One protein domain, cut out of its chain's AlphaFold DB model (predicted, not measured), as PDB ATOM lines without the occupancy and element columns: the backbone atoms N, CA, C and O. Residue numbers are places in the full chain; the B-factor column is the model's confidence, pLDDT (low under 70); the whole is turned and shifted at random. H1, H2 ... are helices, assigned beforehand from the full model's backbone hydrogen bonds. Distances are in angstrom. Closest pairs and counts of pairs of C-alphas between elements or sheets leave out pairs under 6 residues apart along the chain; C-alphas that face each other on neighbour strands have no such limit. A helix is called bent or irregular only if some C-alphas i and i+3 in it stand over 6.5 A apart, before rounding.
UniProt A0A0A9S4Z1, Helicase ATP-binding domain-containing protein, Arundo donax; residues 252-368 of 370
ATOM      1  N   LEU A 252     -16.053 -47.764  10.328       84.62
ATOM      2  CA  LEU A 252     -15.288 -47.929  11.561       84.62
ATOM      3  C   LEU A 252     -14.557 -46.641  11.969       84.62
ATOM      4  O   LEU A 252     -14.637 -46.220  13.122       84.62
ATOM      5  N   GLN A 253     -13.861 -45.989  11.031       88.88
ATOM      6  CA  GLN A 253     -13.180 -44.721  11.301       88.88
ATOM      7  C   GLN A 253     -14.182 -43.642  11.734       88.88
ATOM      8  O   GLN A 253     -13.941 -42.950  12.722       88.88
ATOM      9  N   VAL A 254     -15.315 -43.508  11.034       90.50
ATOM     10  CA  VAL A 254     -16.373 -42.535  11.365       90.50
ATOM     11  C   VAL A 254     -16.933 -42.776  12.767       90.50
ATOM     12  O   VAL A 254     -17.095 -41.826  13.538       90.50
ATOM     13  N   ASP A 255     -17.195 -44.033  13.118       87.19
ATOM     14  CA  ASP A 255     -17.702 -44.406  14.434       87.19
ATOM     15  C   ASP A 255     -16.692 -44.069  15.547       87.19
ATOM     16  O   ASP A 255     -17.027 -43.378  16.518       87.19
ATOM     17  N   LEU A 256     -15.419 -44.436  15.364       87.56
ATOM     18  CA  LEU A 256     -14.339 -44.118  16.302       87.56
ATOM     19  C   LEU A 256     -14.144 -42.607  16.484       87.56
ATOM     20  O   LEU A 256     -14.036 -42.141  17.619       87.56
ATOM     21  N   TYR A 257     -14.171 -41.818  15.405       90.38
ATOM     22  CA  TYR A 257     -14.108 -40.355  15.498       90.38
ATOM     23  C   TYR A 257     -15.302 -39.768  16.242       90.38
ATOM     24  O   TYR A 257     -15.136 -38.872  17.073       90.38
ATOM     25  N   THR A 258     -16.505 -40.270  15.971       89.25
ATOM     26  CA  THR A 258     -17.732 -39.799  16.621       89.25
ATOM     27  C   THR A 258     -17.677 -40.062  18.125       89.25
ATOM     28  O   THR A 258     -18.022 -39.194  18.931       89.25
ATOM     29  N   ARG A 259     -17.191 -41.239  18.528       86.44
ATOM     30  CA  ARG A 259     -16.993 -41.605  19.937       86.44
ATOM     31  C   ARG A 259     -15.883 -40.790  20.588       86.44
ATOM     32  O   ARG A 259     -16.086 -40.294  21.694       86.44
ATOM     33  N   LEU A 260     -14.763 -40.584  19.896       86.94
ATOM     34  CA  LEU A 260     -13.681 -39.715  20.359       86.94
ATOM     35  C   LEU A 260     -14.211 -38.300  20.614       86.94
ATOM     36  O   LEU A 260     -14.010 -37.761  21.693       86.94
ATOM     37  N   CYS A 261     -14.986 -37.728  19.694       85.94
ATOM     38  CA  CYS A 261     -15.586 -36.406  19.887       85.94
ATOM     39  C   CYS A 261     -16.517 -36.353  21.115       85.94
ATOM     40  O   CYS A 261     -16.473 -35.386  21.874       85.94
ATOM     41  N   LYS A 262     -17.308 -37.408  21.366       84.12
ATOM     42  CA  LYS A 262     -18.162 -37.511  22.566       84.12
ATOM     43  C   LYS A 262     -17.349 -37.576  23.866       84.12
ATOM     44  O   LYS A 262     -17.748 -36.963  24.851       84.12
ATOM     45  N   LEU A 263     -16.213 -38.277  23.870       78.44
ATOM     46  CA  LEU A 263     -15.312 -38.391  25.029       78.44
ATOM     47  C   LEU A 263     -14.548 -37.100  25.357       78.44
ATOM     48  O   LEU A 263     -13.988 -36.996  26.444       78.44
ATOM     49  N   TYR A 264     -14.502 -36.150  24.423       76.12
ATOM     50  CA  TYR A 264     -13.875 -34.837  24.595       76.12
ATOM     51  C   TYR A 264     -14.901 -33.707  24.743       76.12
ATOM     52  O   TYR A 264     -14.532 -32.538  24.867       76.12
ATOM     53  N   HIS A 265     -16.196 -34.034  24.755       74.31
ATOM     54  CA  HIS A 265     -17.251 -33.058  24.990       74.31
ATOM     55  C   HIS A 265     -17.144 -32.515  26.435       74.31
ATOM     56  O   HIS A 265     -16.860 -33.308  27.338       74.31
ATOM     57  N   PRO A 266     -17.375 -31.213  26.712       64.62
ATOM     58  CA  PRO A 266     -17.122 -30.603  28.026       64.62
ATOM     59  C   PRO A 266     -17.827 -31.297  29.199       64.62
ATOM     60  O   PRO A 266     -17.320 -31.291  30.319       64.62
ATOM     61  N   ASN A 267     -18.952 -31.960  28.924       61.81
ATOM     62  CA  ASN A 267     -19.751 -32.698  29.905       61.81
ATOM     63  C   ASN A 267     -19.182 -34.087  30.265       61.81
ATOM     64  O   ASN A 267     -19.782 -34.808  31.057       61.81
ATOM     65  N   SER A 268     -18.058 -34.503  29.674       61.47
ATOM     66  CA  SER A 268     -17.429 -35.799  29.943       61.47
ATOM     67  C   SER A 268     -16.291 -35.671  30.971       61.47
ATOM     68  O   SER A 268     -15.311 -34.956  30.774       61.47
ATOM     69  N   ASN A 269     -16.407 -36.388  32.095       60.28
ATOM     70  CA  ASN A 269     -15.499 -36.271  33.254       60.28
ATOM     71  C   ASN A 269     -14.088 -36.848  33.033       60.28
ATOM     72  O   ASN A 269     -13.216 -36.693  33.881       60.28
ATOM     73  N   LEU A 270     -13.844 -37.546  31.923       61.75
ATOM     74  CA  LEU A 270     -12.667 -38.406  31.763       61.75
ATOM     75  C   LEU A 270     -11.344 -37.673  31.628       61.75
ATOM     76  O   LEU A 270     -10.298 -38.229  31.945       61.75
ATOM     77  N   LEU A 271     -11.399 -36.443  31.137       60.97
ATOM     78  CA  LEU A 271     -10.204 -35.693  30.810       60.97
ATOM     79  C   LEU A 271     -10.197 -34.316  31.461       60.97
ATOM     80  O   LEU A 271      -9.253 -33.576  31.240       60.97
ATOM     81  N   GLN A 272     -11.202 -33.931  32.264       58.78
ATOM     82  CA  GLN A 272     -11.350 -32.568  32.807       58.78
ATOM     83  C   GLN A 272     -10.087 -32.025  33.517       58.78
ATOM     84  O   GLN A 272      -9.839 -30.825  33.418       58.78
ATOM     85  N   HIS A 273      -9.212 -32.892  34.036       57.22
ATOM     86  CA  HIS A 273      -7.984 -32.521  34.752       57.22
ATOM     87  C   HIS A 273      -6.652 -32.778  34.020       57.22
ATOM     88  O   HIS A 273      -5.602 -32.653  34.639       57.22
ATOM     89  N   GLU A 274      -6.648 -33.133  32.729       63.41
ATOM     90  CA  GLU A 274      -5.386 -33.364  32.009       63.41
ATOM     91  C   GLU A 274      -4.951 -32.166  31.149       63.41
ATOM     92  O   GLU A 274      -5.610 -31.813  30.166       63.41
ATOM     93  N   ASP A 275      -3.779 -31.604  31.462       62.12
ATOM     94  CA  ASP A 275      -3.158 -30.468  30.752       62.12
ATOM     95  C   ASP A 275      -2.849 -30.756  29.269       62.12
ATOM     96  O   ASP A 275      -2.585 -29.845  28.486       62.12
ATOM     97  N   ARG A 276      -2.888 -32.030  28.849       70.50
ATOM     98  CA  ARG A 276      -2.517 -32.494  27.497       70.50
ATOM     99  C   ARG A 276      -3.684 -33.029  26.667       70.50
ATOM    100  O   ARG A 276      -3.462 -33.695  25.657       70.50
ATOM    101  N   LYS A 277      -4.924 -32.712  27.043       75.94
ATOM    102  CA  LYS A 277      -6.147 -33.117  26.329       75.94
ATOM    103  C   LYS A 277      -6.068 -32.980  24.807       75.94
ATOM    104  O   LYS A 277      -6.277 -33.956  24.089       75.94
ATOM    105  N   SER A 278      -5.737 -31.786  24.321       78.38
ATOM    106  CA  SER A 278      -5.662 -31.486  22.885       78.38
ATOM    107  C   SER A 278      -4.609 -32.332  22.167       78.38
ATOM    108  O   SER A 278      -4.836 -32.788  21.046       78.38
ATOM    109  N   PHE A 279      -3.478 -32.596  22.826       80.88
ATOM    110  CA  PHE A 279      -2.416 -33.439  22.290       80.88
ATOM    111  C   PHE A 279      -2.868 -34.898  22.158       80.88
ATOM    112  O   PHE A 279      -2.690 -35.491  21.096       80.88
ATOM    113  N   ILE A 280      -3.508 -35.454  23.192       82.38
ATOM    114  CA  ILE A 280      -4.022 -36.834  23.175       82.38
ATOM    115  C   ILE A 280      -5.093 -36.986  22.087       82.38
ATOM    116  O   ILE A 280      -5.029 -37.922  21.294       82.38
ATOM    117  N   GLN A 281      -6.024 -36.031  21.981       84.12
ATOM    118  CA  GLN A 281      -7.059 -36.050  20.945       84.12
ATOM    119  C   GLN A 281      -6.448 -36.033  19.543       84.12
ATOM    120  O   GLN A 281      -6.860 -36.805  18.679       84.12
ATOM    121  N   THR A 282      -5.459 -35.161  19.328       86.12
ATOM    122  CA  THR A 282      -4.762 -35.033  18.043       86.12
ATOM    123  C   THR A 282      -4.037 -36.328  17.698       86.12
ATOM    124  O   THR A 282      -4.159 -36.810  16.576       86.12
ATOM    125  N   LYS A 283      -3.335 -36.924  18.668       86.25
ATOM    126  CA  LYS A 283      -2.601 -38.175  18.483       86.25
ATOM    127  C   LYS A 283      -3.533 -39.338  18.128       86.25
ATOM    128  O   LYS A 283      -3.332 -39.967  17.096       86.25
ATOM    129  N   LEU A 284      -4.592 -39.562  18.909       87.44
ATOM    130  CA  LEU A 284      -5.565 -40.630  18.643       87.44
ATOM    131  C   LEU A 284      -6.304 -40.422  17.317       87.44
ATOM    132  O   LEU A 284      -6.528 -41.376  16.580       87.44
ATOM    133  N   SER A 285      -6.637 -39.173  16.979       89.38
ATOM    134  CA  SER A 285      -7.228 -38.836  15.677       89.38
ATOM    135  C   SER A 285      -6.286 -39.198  14.527       89.38
ATOM    136  O   SER A 285      -6.712 -39.790  13.541       89.38
ATOM    137  N   GLN A 286      -4.993 -38.879  14.648       89.44
ATOM    138  CA  GLN A 286      -3.994 -39.257  13.648       89.44
ATOM    139  C   GLN A 286      -3.881 -40.778  13.507       89.44
ATOM    140  O   GLN A 286      -3.857 -41.263  12.378       89.44
ATOM    141  N   ASP A 287      -3.875 -41.511  14.621       87.38
ATOM    142  CA  ASP A 287      -3.769 -42.971  14.620       87.38
ATOM    143  C   ASP A 287      -5.002 -43.618  13.960       87.38
ATOM    144  O   ASP A 287      -4.838 -44.372  13.006       87.38
ATOM    145  N   ILE A 288      -6.231 -43.211  14.321       88.50
ATOM    146  CA  ILE A 288      -7.478 -43.664  13.661       88.50
ATOM    147  C   ILE A 288      -7.459 -43.362  12.152       88.50
ATOM    148  O   ILE A 288      -7.944 -44.154  11.341       88.50
ATOM    149  N   CYS A 289      -6.915 -42.205  11.754       89.38
ATOM    150  CA  CYS A 289      -6.804 -41.815  10.348       89.38
ATOM    151  C   CYS A 289      -5.864 -42.721   9.546       89.38
ATOM    152  O   CYS A 289      -6.097 -42.918   8.353       89.38
ATOM    153  N   VAL A 290      -4.771 -43.185  10.162       87.25
ATOM    154  CA  VAL A 290      -3.790 -44.071   9.525       87.25
ATOM    155  C   VAL A 290      -4.330 -45.490   9.507       87.25
ATOM    156  O   VAL A 290      -4.582 -46.003   8.422       87.25
ATOM    157  N   ASP A 291      -4.560 -46.077  10.678       85.94
ATOM    158  CA  ASP A 291      -5.241 -47.356  10.828       85.94
ATOM    159  C   ASP A 291      -5.761 -47.554  12.268       85.94
ATOM    160  O   ASP A 291      -5.008 -47.360  13.224       85.94
ATOM    161  N   PRO A 292      -7.032 -47.961  12.459       85.75
ATOM    162  CA  PRO A 292      -7.591 -48.214  13.788       85.75
ATOM    163  C   PRO A 292      -6.839 -49.238  14.657       85.75
ATOM    164  O   PRO A 292      -6.916 -49.130  15.882       85.75
ATOM    165  N   SER A 293      -6.106 -50.197  14.075       80.06
ATOM    166  CA  SER A 293      -5.307 -51.189  14.821       80.06
ATOM    167  C   SER A 293      -4.204 -50.557  15.670       80.06
ATOM    168  O   SER A 293      -3.837 -51.092  16.712       80.06
ATOM    169  N   LEU A 294      -3.743 -49.356  15.310       82.06
ATOM    170  CA  LEU A 294      -2.749 -48.616  16.088       82.06
ATOM    171  C   LEU A 294      -3.238 -48.276  17.501       82.06
ATOM    172  O   LEU A 294      -2.418 -48.072  18.393       82.06
ATOM    173  N   LEU A 295      -4.557 -48.232  17.722       80.31
ATOM    174  CA  LEU A 295      -5.127 -48.068  19.058       80.31
ATOM    175  C   LEU A 295      -4.874 -49.286  19.953       80.31
ATOM    176  O   LEU A 295      -4.754 -49.116  21.163       80.31
ATOM    177  N   ILE A 296      -4.790 -50.483  19.370       74.06
ATOM    178  CA  ILE A 296      -4.532 -51.741  20.080       74.06
ATOM    179  C   ILE A 296      -3.048 -51.827  20.442       74.06
ATOM    180  O   ILE A 296      -2.730 -52.078  21.597       74.06
ATOM    181  N   ASN A 297      -2.149 -51.453  19.526       73.69
ATOM    182  CA  ASN A 297      -0.707 -51.400  19.808       73.69
ATOM    183  C   ASN A 297      -0.368 -50.468  20.988       73.69
ATOM    184  O   ASN A 297       0.603 -50.694  21.704       73.69
ATOM    185  N   ILE A 298      -1.161 -49.409  21.209       74.00
ATOM    186  CA  ILE A 298      -1.023 -48.539  22.391       74.00
ATOM    187  C   ILE A 298      -1.343 -49.303  23.684       74.00
ATOM    188  O   ILE A 298      -0.735 -49.018  24.710       74.00
ATOM    189  N   LEU A 299      -2.285 -50.249  23.656       68.69
ATOM    190  CA  LEU A 299      -2.632 -51.078  24.813       68.69
ATOM    191  C   LEU A 299      -1.565 -52.140  25.089       68.69
ATOM    192  O   LEU A 299      -1.157 -52.285  26.239       68.69
ATOM    193  N   ASP A 300      -1.067 -52.810  24.049       65.19
ATOM    194  CA  ASP A 300      -0.059 -53.873  24.184       65.19
ATOM    195  C   ASP A 300       1.289 -53.338  24.701       65.19
ATOM    196  O   ASP A 300       1.968 -53.984  25.497       65.19
ATOM    197  N   GLU A 301       1.672 -52.121  24.304       64.06
ATOM    198  CA  GLU A 301       2.855 -51.442  24.850       64.06
ATOM    199  C   GLU A 301       2.688 -51.041  26.328       64.06
ATOM    200  O   GLU A 301       3.680 -50.900  27.049       64.06
ATOM    201  N   GLU A 302       1.449 -50.850  26.795       62.81
ATOM    202  CA  GLU A 302       1.142 -50.427  28.164       62.81
ATOM    203  C   GLU A 302       1.010 -51.590  29.157       62.81
ATOM    204  O   GLU A 302       1.241 -51.374  30.346       62.81
ATOM    205  N   ASP A 303       0.758 -52.825  28.710       54.88
ATOM    206  CA  ASP A 303       0.763 -54.014  29.585       54.88
ATOM    207  C   ASP A 303       2.167 -54.337  30.162       54.88
ATOM    208  O   ASP A 303       2.311 -55.142  31.085       54.88
ATOM    209  N   HIS A 304       3.214 -53.639  29.698       50.88
ATOM    210  CA  HIS A 304       4.584 -53.695  30.221       50.88
ATOM    211  C   HIS A 304       4.991 -52.485  31.104       50.88
ATOM    212  O   HIS A 304       6.163 -52.376  31.478       50.88
ATOM    213  N   GLY A 305       4.069 -51.579  31.473       50.69
ATOM    214  CA  GLY A 305       4.391 -50.360  32.234       50.69
ATOM    215  C   GLY A 305       3.192 -49.545  32.755       50.69
ATOM    216  O   GLY A 305       2.057 -49.996  32.772       50.69
ATOM    217  N   THR A 306       3.441 -48.329  33.262       50.31
ATOM    218  CA  THR A 306       2.403 -47.451  33.848       50.31
ATOM    219  C   THR A 306       1.403 -46.972  32.788       50.31
ATOM    220  O   THR A 306       1.799 -46.347  31.807       50.31
ATOM    221  N   THR A 307       0.104 -47.204  33.015       60.66
ATOM    222  CA  THR A 307      -0.980 -46.831  32.088       60.66
ATOM    223  C   THR A 307      -0.973 -45.332  31.803       60.66
ATOM    224  O   THR A 307      -1.165 -44.513  32.711       60.66
ATOM    225  N   THR A 308      -0.781 -44.950  30.541       73.81
ATOM    226  CA  THR A 308      -0.763 -43.535  30.178       73.81
ATOM    227  C   THR A 308      -2.186 -43.001  30.023       73.81
ATOM    228  O   THR A 308      -3.170 -43.730  29.873       73.81
ATOM    229  N   ALA A 309      -2.321 -41.680  30.065       73.31
ATOM    230  CA  ALA A 309      -3.562 -41.002  29.720       73.31
ATOM    231  C   ALA A 309      -4.109 -41.414  28.339       73.31
ATOM    232  O   ALA A 309      -5.313 -41.602  28.167       73.31
ATOM    233  N   THR A 310      -3.207 -41.596  27.371       78.69
ATOM    234  CA  THR A 310      -3.534 -41.975  25.996       78.69
ATOM    235  C   THR A 310      -4.125 -43.380  25.935       78.69
ATOM    236  O   THR A 310      -5.189 -43.553  25.340       78.69
ATOM    237  N   GLY A 311      -3.506 -44.363  26.597       78.50
ATOM    238  CA  GLY A 311      -4.011 -45.735  26.626       78.50
ATOM    239  C   GLY A 311      -5.329 -45.880  27.376       78.50
ATOM    240  O   GLY A 311      -6.210 -46.605  26.920       78.50
ATOM    241  N   ARG A 312      -5.568 -45.101  28.444       78.00
ATOM    242  CA  ARG A 312      -6.891 -45.060  29.107       78.00
ATOM    243  C   ARG A 312      -8.010 -44.645  28.149       78.00
ATOM    244  O   ARG A 312      -9.089 -45.242  28.162       78.00
ATOM    245  N   VAL A 313      -7.763 -43.631  27.317       79.00
ATOM    246  CA  VAL A 313      -8.738 -43.164  26.320       79.00
ATOM    247  C   VAL A 313      -8.877 -44.174  25.179       79.00
ATOM    248  O   VAL A 313     -10.006 -44.484  24.797       79.00
ATOM    249  N   ALA A 314      -7.770 -44.737  24.684       81.00
ATOM    250  CA  ALA A 314      -7.779 -45.771  23.648       81.00
ATOM    251  C   ALA A 314      -8.560 -47.021  24.090       81.00
ATOM    252  O   ALA A 314      -9.454 -47.473  23.376       81.00
ATOM    253  N   LYS A 315      -8.324 -47.508  25.316       79.69
ATOM    254  CA  LYS A 315      -9.027 -48.661  25.900       79.69
ATOM    255  C   LYS A 315     -10.527 -48.429  25.970       79.69
ATOM    256  O   LYS A 315     -11.304 -49.300  25.596       79.69
ATOM    257  N   LYS A 316     -10.944 -47.238  26.413       79.31
ATOM    258  CA  LYS A 316     -12.366 -46.889  26.477       79.31
ATOM    259  C   LYS A 316     -12.997 -46.731  25.094       79.31
ATOM    260  O   LYS A 316     -14.163 -47.068  24.920       79.31
ATOM    261  N   LEU A 317     -12.263 -46.208  24.114       78.69
ATOM    262  CA  LEU A 317     -12.741 -46.119  22.731       78.69
ATOM    263  C   LEU A 317     -13.010 -47.503  22.148       78.69
ATOM    264  O   LEU A 317     -14.103 -47.731  21.632       78.69
ATOM    265  N   LEU A 318     -12.044 -48.408  22.289       76.94
ATOM    266  CA  LEU A 318     -12.138 -49.782  21.802       76.94
ATOM    267  C   LEU A 318     -13.249 -50.555  22.521       76.94
ATOM    268  O   LEU A 318     -14.084 -51.167  21.861       76.94
ATOM    269  N   SER A 319     -13.343 -50.426  23.852       75.44
ATOM    270  CA  SER A 319     -14.393 -51.085  24.638       75.44
ATOM    271  C   SER A 319     -15.792 -50.591  24.288       75.44
ATOM    272  O   SER A 319     -16.742 -51.356  24.318       75.44
ATOM    273  N   LEU A 320     -15.949 -49.294  23.998       69.62
ATOM    274  CA  LEU A 320     -17.243 -48.761  23.586       69.62
ATOM    275  C   LEU A 320     -17.635 -49.321  22.223       69.62
ATOM    276  O   LEU A 320     -18.816 -49.565  21.993       69.62
ATOM    277  N   ALA A 321     -16.675 -49.456  21.311       65.94
ATOM    278  CA  ALA A 321     -16.910 -49.851  19.932       65.94
ATOM    279  C   ALA A 321     -17.156 -51.359  19.730       65.94
ATOM    280  O   ALA A 321     -17.352 -51.766  18.589       65.94
ATOM    281  N   ASP A 322     -17.191 -52.161  20.806       64.94
ATOM    282  CA  ASP A 322     -17.260 -53.635  20.762       64.94
ATOM    283  C   ASP A 322     -16.172 -54.250  19.864       64.94
ATOM    284  O   ASP A 322     -16.331 -55.301  19.242       64.94
ATOM    285  N   ILE A 323     -15.026 -53.573  19.798       62.00
ATOM    286  CA  ILE A 323     -13.892 -53.980  18.988       62.00
ATOM    287  C   ILE A 323     -12.994 -54.879  19.847       62.00
ATOM    288  O   ILE A 323     -12.093 -54.394  20.527       62.00
ATOM    289  N   ASN A 324     -13.250 -56.189  19.823       56.09
ATOM    290  CA  ASN A 324     -12.291 -57.217  20.261       56.09
ATOM    291  C   ASN A 324     -11.470 -57.721  19.054       56.09
ATOM    292  O   ASN A 324     -11.799 -57.352  17.928       56.09
ATOM    293  N   ASP A 325     -10.446 -58.558  19.292       52.16
ATOM    294  CA  ASP A 325      -9.399 -59.140  18.400       52.16
ATOM    295  C   ASP A 325      -9.724 -59.433  16.909       52.16
ATOM    296  O   ASP A 325      -8.831 -59.685  16.101       52.16
ATOM    297  N   ALA A 326     -10.985 -59.355  16.489       48.88
ATOM    298  CA  ALA A 326     -11.456 -59.413  15.109       48.88
ATOM    299  C   ALA A 326     -10.957 -58.271  14.187       48.88
ATOM    300  O   ALA A 326     -11.163 -58.357  12.974       48.88
ATOM    301  N   VAL A 327     -10.284 -57.227  14.698       52.28
ATOM    302  CA  VAL A 327      -9.740 -56.108  13.883       52.28
ATOM    303  C   VAL A 327      -8.711 -56.571  12.861       52.28
ATOM    304  O   VAL A 327      -8.696 -56.049  11.750       52.28
ATOM    305  N   TYR A 328      -7.925 -57.604  13.177       49.97
ATOM    306  CA  TYR A 328      -6.977 -58.192  12.224       49.97
ATOM    307  C   TYR A 328      -7.658 -58.787  10.979       49.97
ATOM    308  O   TYR A 328      -7.008 -58.995   9.957       49.97
ATOM    309  N   SER A 329      -8.968 -59.057  11.040       51.44
ATOM    310  CA  SER A 329      -9.724 -59.700   9.960       51.44
ATOM    311  C   SER A 329     -10.387 -58.708   8.996       51.44
ATOM    312  O   SER A 329     -10.755 -59.077   7.877       51.44
ATOM    313  N   ILE A 330     -10.533 -57.432   9.376       54.19
ATOM    314  CA  ILE A 330     -11.216 -56.451   8.527       54.19
ATOM    315  C   ILE A 330     -10.240 -55.947   7.460       54.19
ATOM    316  O   ILE A 330      -9.634 -54.883   7.584       54.19
ATOM    317  N   LYS A 331     -10.146 -56.680   6.343       55.59
ATOM    318  CA  LYS A 331      -9.812 -56.056   5.053       55.59
ATOM    319  C   LYS A 331     -10.745 -54.845   4.911       55.59
ATOM    320  O   LYS A 331     -11.952 -55.043   4.811       55.59
ATOM    321  N   ASN A 332     -10.190 -53.629   4.943       63.00
ATOM    322  CA  ASN A 332     -10.879 -52.320   4.927       63.00
ATOM    323  C   ASN A 332     -11.124 -51.643   6.294       63.00
ATOM    324  O   ASN A 332     -12.009 -50.793   6.396       63.00
ATOM    325  N   SER A 333     -10.332 -51.935   7.329       75.50
ATOM    326  CA  SER A 333     -10.300 -51.129   8.567       75.50
ATOM    327  C   SER A 333      -9.968 -49.655   8.287       75.50
ATOM    328  O   SER A 333     -10.608 -48.746   8.828       75.50
ATOM    329  N   SER A 334      -9.005 -49.418   7.390       86.31
ATOM    330  CA  SER A 334      -8.524 -48.097   6.999       86.31
ATOM    331  C   SER A 334      -8.680 -47.827   5.512       86.31
ATOM    332  O   SER A 334      -8.209 -48.575   4.652       86.31
ATOM    333  N   SER A 335      -9.271 -46.670   5.221       89.19
ATOM    334  CA  SER A 335      -9.392 -46.127   3.870       89.19
ATOM    335  C   SER A 335      -8.033 -45.875   3.212       89.19
ATOM    336  O   SER A 335      -7.880 -46.120   2.019       89.19
ATOM    337  N   LYS A 336      -7.026 -45.431   3.980       89.75
ATOM    338  CA  LYS A 336      -5.676 -45.166   3.463       89.75
ATOM    339  C   LYS A 336      -4.935 -46.447   3.117       89.75
ATOM    340  O   LYS A 336      -4.368 -46.525   2.032       89.75
ATOM    341  N   ILE A 337      -4.944 -47.431   4.017       86.81
ATOM    342  CA  ILE A 337      -4.242 -48.703   3.804       86.81
ATOM    343  C   ILE A 337      -4.877 -49.465   2.641       86.81
ATOM    344  O   ILE A 337      -4.163 -49.877   1.731       86.81
ATOM    345  N   SER A 338      -6.210 -49.564   2.609       87.50
ATOM    346  CA  SER A 338      -6.937 -50.174   1.488       87.50
ATOM    347  C   SER A 338      -6.583 -49.500   0.158       87.50
ATOM    348  O   SER A 338      -6.171 -50.183  -0.778       87.50
ATOM    349  N   PHE A 339      -6.625 -48.164   0.102       90.06
ATOM    350  CA  PHE A 339      -6.265 -47.422  -1.104       90.06
ATOM    351  C   PHE A 339      -4.808 -47.645  -1.536       90.06
ATOM    352  O   PHE A 339      -4.550 -47.860  -2.716       90.06
ATOM    353  N   ILE A 340      -3.850 -47.603  -0.602       88.44
ATOM    354  CA  ILE A 340      -2.428 -47.814  -0.909       88.44
ATOM    355  C   ILE A 340      -2.195 -49.233  -1.435       88.44
ATOM    356  O   ILE A 340      -1.493 -49.394  -2.430       88.44
ATOM    357  N   LEU A 341      -2.788 -50.253  -0.808       86.31
ATOM    358  CA  LEU A 341      -2.646 -51.645  -1.241       86.31
ATOM    359  C   LEU A 341      -3.234 -51.870  -2.635       86.31
ATOM    360  O   LEU A 341      -2.611 -52.546  -3.451       86.31
ATOM    361  N   ASP A 342      -4.398 -51.294  -2.925       87.75
ATOM    362  CA  ASP A 342      -5.025 -51.420  -4.241       87.75
ATOM    363  C   ASP A 342      -4.268 -50.625  -5.311       87.75
ATOM    364  O   ASP A 342      -4.060 -51.132  -6.412       87.75
ATOM    365  N   LEU A 343      -3.756 -49.436  -4.974       87.56
ATOM    366  CA  LEU A 343      -2.888 -48.660  -5.859       87.56
ATOM    367  C   LEU A 343      -1.599 -49.422  -6.182       87.56
ATOM    368  O   LEU A 343      -1.186 -49.471  -7.334       87.56
ATOM    369  N   ILE A 344      -0.964 -50.032  -5.180       85.62
ATOM    370  CA  ILE A 344       0.243 -50.839  -5.378       85.62
ATOM    371  C   ILE A 344      -0.069 -52.025  -6.293       85.62
ATOM    372  O   ILE A 344       0.652 -52.221  -7.266       85.62
ATOM    373  N   LYS A 345      -1.151 -52.776  -6.043       84.50
ATOM    374  CA  LYS A 345      -1.554 -53.891  -6.918       84.50
ATOM    375  C   LYS A 345      -1.757 -53.435  -8.357       84.50
ATOM    376  O   LYS A 345      -1.160 -54.026  -9.244       84.50
ATOM    377  N   GLN A 346      -2.505 -52.353  -8.583       84.62
ATOM    378  CA  GLN A 346      -2.728 -51.811  -9.929       84.62
ATOM    379  C   GLN A 346      -1.418 -51.403 -10.613       84.62
ATOM    380  O   GLN A 346      -1.212 -51.718 -11.781       84.62
ATOM    381  N   LEU A 347      -0.501 -50.763  -9.879       81.50
ATOM    382  CA  LEU A 347       0.812 -50.377 -10.405       81.50
ATOM    383  C   LEU A 347       1.698 -51.580 -10.769       81.50
ATOM    384  O   LEU A 347       2.567 -51.438 -11.627       81.50
ATOM    385  N   PHE A 348       1.512 -52.731 -10.114       77.06
ATOM    386  CA  PHE A 348       2.248 -53.968 -10.398       77.06
ATOM    387  C   PHE A 348       1.570 -54.851 -11.461       77.06
ATOM    388  O   PHE A 348       2.275 -55.512 -12.217       77.06
ATOM    389  N   GLU A 349       0.235 -54.878 -11.519       76.00
ATOM    390  CA  GLU A 349      -0.551 -55.673 -12.478       76.00
ATOM    391  C   GLU A 349      -0.571 -55.047 -13.879       76.00
ATOM    392  O   GLU A 349      -0.598 -55.764 -14.881       76.00
ATOM    393  N   GLU A 350      -0.509 -53.718 -13.988       66.69
ATOM    394  CA  GLU A 350      -0.282 -53.062 -15.272       66.69
ATOM    395  C   GLU A 350       1.189 -53.255 -15.695       66.69
ATOM    396  O   GLU A 350       2.069 -52.483 -15.316       66.69
ATOM    397  N   GLU A 351       1.460 -54.266 -16.535       53.75
ATOM    398  CA  GLU A 351       2.770 -54.660 -17.118       53.75
ATOM    399  C   GLU A 351       3.557 -53.541 -17.857       53.75
ATOM    400  O   GLU A 351       4.547 -53.788 -18.545       53.75
ATOM    401  N   ARG A 352       3.168 -52.268 -17.743       53.28
ATOM    402  CA  ARG A 352       3.880 -51.120 -18.325       53.28
ATOM    403  C   ARG A 352       4.931 -50.504 -17.402       53.28
ATOM    404  O   ARG A 352       5.596 -49.550 -17.814       53.28
ATOM    405  N   ILE A 353       5.103 -51.015 -16.179       54.81
ATOM    406  CA  ILE A 353       5.885 -50.330 -15.140       54.81
ATOM    407  C   ILE A 353       6.926 -51.227 -14.433       54.81
ATOM    408  O   ILE A 353       7.283 -50.998 -13.282       54.81
ATOM    409  N   GLU A 354       7.549 -52.184 -15.128       52.62
ATOM    410  CA  GLU A 354       8.631 -53.028 -14.558       52.62
ATOM    411  C   GLU A 354       9.878 -52.255 -14.051       52.62
ATOM    412  O   GLU A 354      10.795 -52.839 -13.474       52.62
ATOM    413  N   LYS A 355       9.960 -50.932 -14.252       63.28
ATOM    414  CA  LYS A 355      11.128 -50.110 -13.873       63.28
ATOM    415  C   LYS A 355      10.861 -49.005 -12.852       63.28
ATOM    416  O   LYS A 355      11.800 -48.267 -12.540       63.28
ATOM    417  N   GLN A 356       9.645 -48.846 -12.325       70.00
ATOM    418  CA  GLN A 356       9.413 -47.820 -11.299       70.00
ATOM    419  C   GLN A 356       9.637 -48.371  -9.894       70.00
ATOM    420  O   GLN A 356       9.290 -49.500  -9.567       70.00
ATOM    421  N   ARG A 357      10.251 -47.543  -9.049       79.12
ATOM    422  CA  ARG A 357      10.417 -47.806  -7.619       79.12
ATOM    423  C   ARG A 357       9.434 -46.924  -6.867       79.12
ATOM    424  O   ARG A 357       9.435 -45.711  -7.075       79.12
ATOM    425  N   VAL A 358       8.641 -47.524  -5.987       82.62
ATOM    426  CA  VAL A 358       7.710 -46.804  -5.112       82.62
ATOM    427  C   VAL A 358       8.402 -46.525  -3.779       82.62
ATOM    428  O   VAL A 358       9.029 -47.408  -3.200       82.62
ATOM    429  N   LEU A 359       8.308 -45.283  -3.306       86.94
ATOM    430  CA  LEU A 359       8.764 -44.885  -1.975       86.94
ATOM    431  C   LEU A 359       7.542 -44.504  -1.142       86.94
ATOM    432  O   LEU A 359       6.801 -43.596  -1.518       86.94
ATOM    433  N   LEU A 360       7.355 -45.183  -0.012       85.81
ATOM    434  CA  LEU A 360       6.319 -44.868   0.967       85.81
ATOM    435  C   LEU A 360       6.954 -44.119   2.139       85.81
ATOM    436  O   LEU A 360       7.986 -44.535   2.666       85.81
ATOM    437  N   PHE A 361       6.348 -43.000   2.528       85.88
ATOM    438  CA  PHE A 361       6.835 -42.159   3.618       85.88
ATOM    439  C   PHE A 361       5.837 -42.180   4.769       85.88
ATOM    440  O   PHE A 361       4.670 -41.835   4.591       85.88
ATOM    441  N   PHE A 362       6.326 -42.519   5.957       82.31
ATOM    442  CA  PHE A 362       5.537 -42.576   7.181       82.31
ATOM    443  C   PHE A 362       6.145 -41.659   8.242       82.31
ATOM    444  O   PHE A 362       7.360 -41.481   8.303       82.31
ATOM    445  N   GLN A 363       5.302 -41.062   9.087       76.44
ATOM    446  CA  GLN A 363       5.767 -40.173  10.163       76.44
ATOM    447  C   GLN A 363       6.346 -40.929  11.370       76.44
ATOM    448  O   GLN A 363       7.051 -40.331  12.177       76.44
ATOM    449  N   SER A 364       6.037 -42.219  11.514       75.81
ATOM    450  CA  SER A 364       6.441 -43.058  12.643       75.81
ATOM    451  C   SER A 364       6.759 -44.468  12.160       75.81
ATOM    452  O   SER A 364       6.111 -44.952  11.235       75.81
ATOM    453  N   LEU A 365       7.705 -45.136  12.829       75.31
ATOM    454  CA  LEU A 365       8.021 -46.551  12.593       75.31
ATOM    455  C   LEU A 365       6.802 -47.451  12.825       75.31
ATOM    456  O   LEU A 365       6.574 -48.362  12.047       75.31
ATOM    457  N   LYS A 366       5.945 -47.104  13.794       72.81
ATOM    458  CA  LYS A 366       4.713 -47.856  14.091       72.81
ATOM    459  C   LYS A 366       3.754 -47.959  12.904       72.81
ATOM    460  O   LYS A 366       2.943 -48.867  12.853       72.81
ATOM    461  N   PHE A 367       3.804 -46.998  11.980       75.88
ATOM    462  CA  PHE A 367       2.962 -47.009  10.782       75.88
ATOM    463  C   PHE A 367       3.551 -47.860   9.654       75.88
ATOM    464  O   PHE A 367       2.867 -48.066   8.665       75.88
ATOM    465  N   LEU A 368       4.822 -48.259   9.763       73.56
ATOM    466  CA  LEU A 368       5.491 -49.153   8.819       73.56
ATOM    467  C   LEU A 368       5.249 -50.626   9.180       73.56
ATOM    468  O   LEU A 368       5.283 -51.475   8.297       73.56
TER     469      LEU A 368
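This is residues 252 to 368 of the 370 residues of the protein "Helicase ATP-binding domain-containing protein" of Arundo donax (UniProt A0A0A9S4Z1). A hairpin of two helices side by side, H1 and H2, has H4 crossing over both, with H3 crossed on H4; from one end of this small body H6 reaches away as a long arm. Past the arm's tip, where residues 349 to 355 stick out, the tail to residue 368 folds back toward the body with no named element. The printed part has 117 residues, with six named helices, H1 to H6 in order along the chain, and no named strand; the class is all helix. The whole is loose, with a radius of gyration of the C-alphas of 17.1 A, and the arm makes the length in its spans of 57 by 26 by 24 A.

Find C-alpha 252 at (-15.288, -47.929, 11.561); from there H1 runs through residues 252 to 263, 16.5 A. H2 is residues 277 to 290, 20.2 A, beginning at C-alpha 277 at (-6.147, -33.117, 26.329). Next come H3, residues 294 to 302, 12.8 A, and H4, residues 309 to 320, 16.9 A. H5, residues 325 to 329, spans 8.5 A and is irregular, but only just: C-alphas 325 and 328 are 6.7 A apart. H6, residues 335 to 349, runs 20.9 A to C-alpha 349 at (-0.551, -55.673, -12.478).

Begin at H2, the hub, which touches four helices. H1 and H2 form a helical hairpin, at a shallow tilt of 7 degrees, opposite ways; their closest C-alphas, of Gln 253 and Ile 288, are 6.3 A apart. H4 touches H2 at a steep tilt of 54 degrees, closest at the C-alphas of Ile 280 and Thr 310, 5.9 A. H1 and H4 only just touch, with 3 pairs of C-alphas within 8 A, the closest being Arg 259 and Leu 317 at 6.8 A. H3 touches H4 at a steep tilt of 56 degrees, with C-alphas of Leu 295 and Ala 314 closest at 5.8 A. H3 also touches H2, closest at the C-alphas of Asp 287 and Leu 294, 5.9 A. H6 and H2 only just touch, only at their ends, with 3 pairs of C-alphas within 8 A, the closest being Val 290 and Lys 336 at 6.4 A. H5 touches no helix. In H1, H2, H4 and H6 every O i to N i+4 pair is within hydrogen-bond range; in H3 3 of 5 are, and in H5 0 of 1, beside 1 of 2 O i to N i+3 pairs.

Look to His 273 and Arg 352 for the two C-alphas farthest apart, 57.5 A. The printed part has no cut, and the link from H1 to H2, 13 residues, is long. Mean pLDDT of the printed part is 74.5; it is under 70 in residues 266 to 275, 299 to 307, 320 to 332 and 350 to 355.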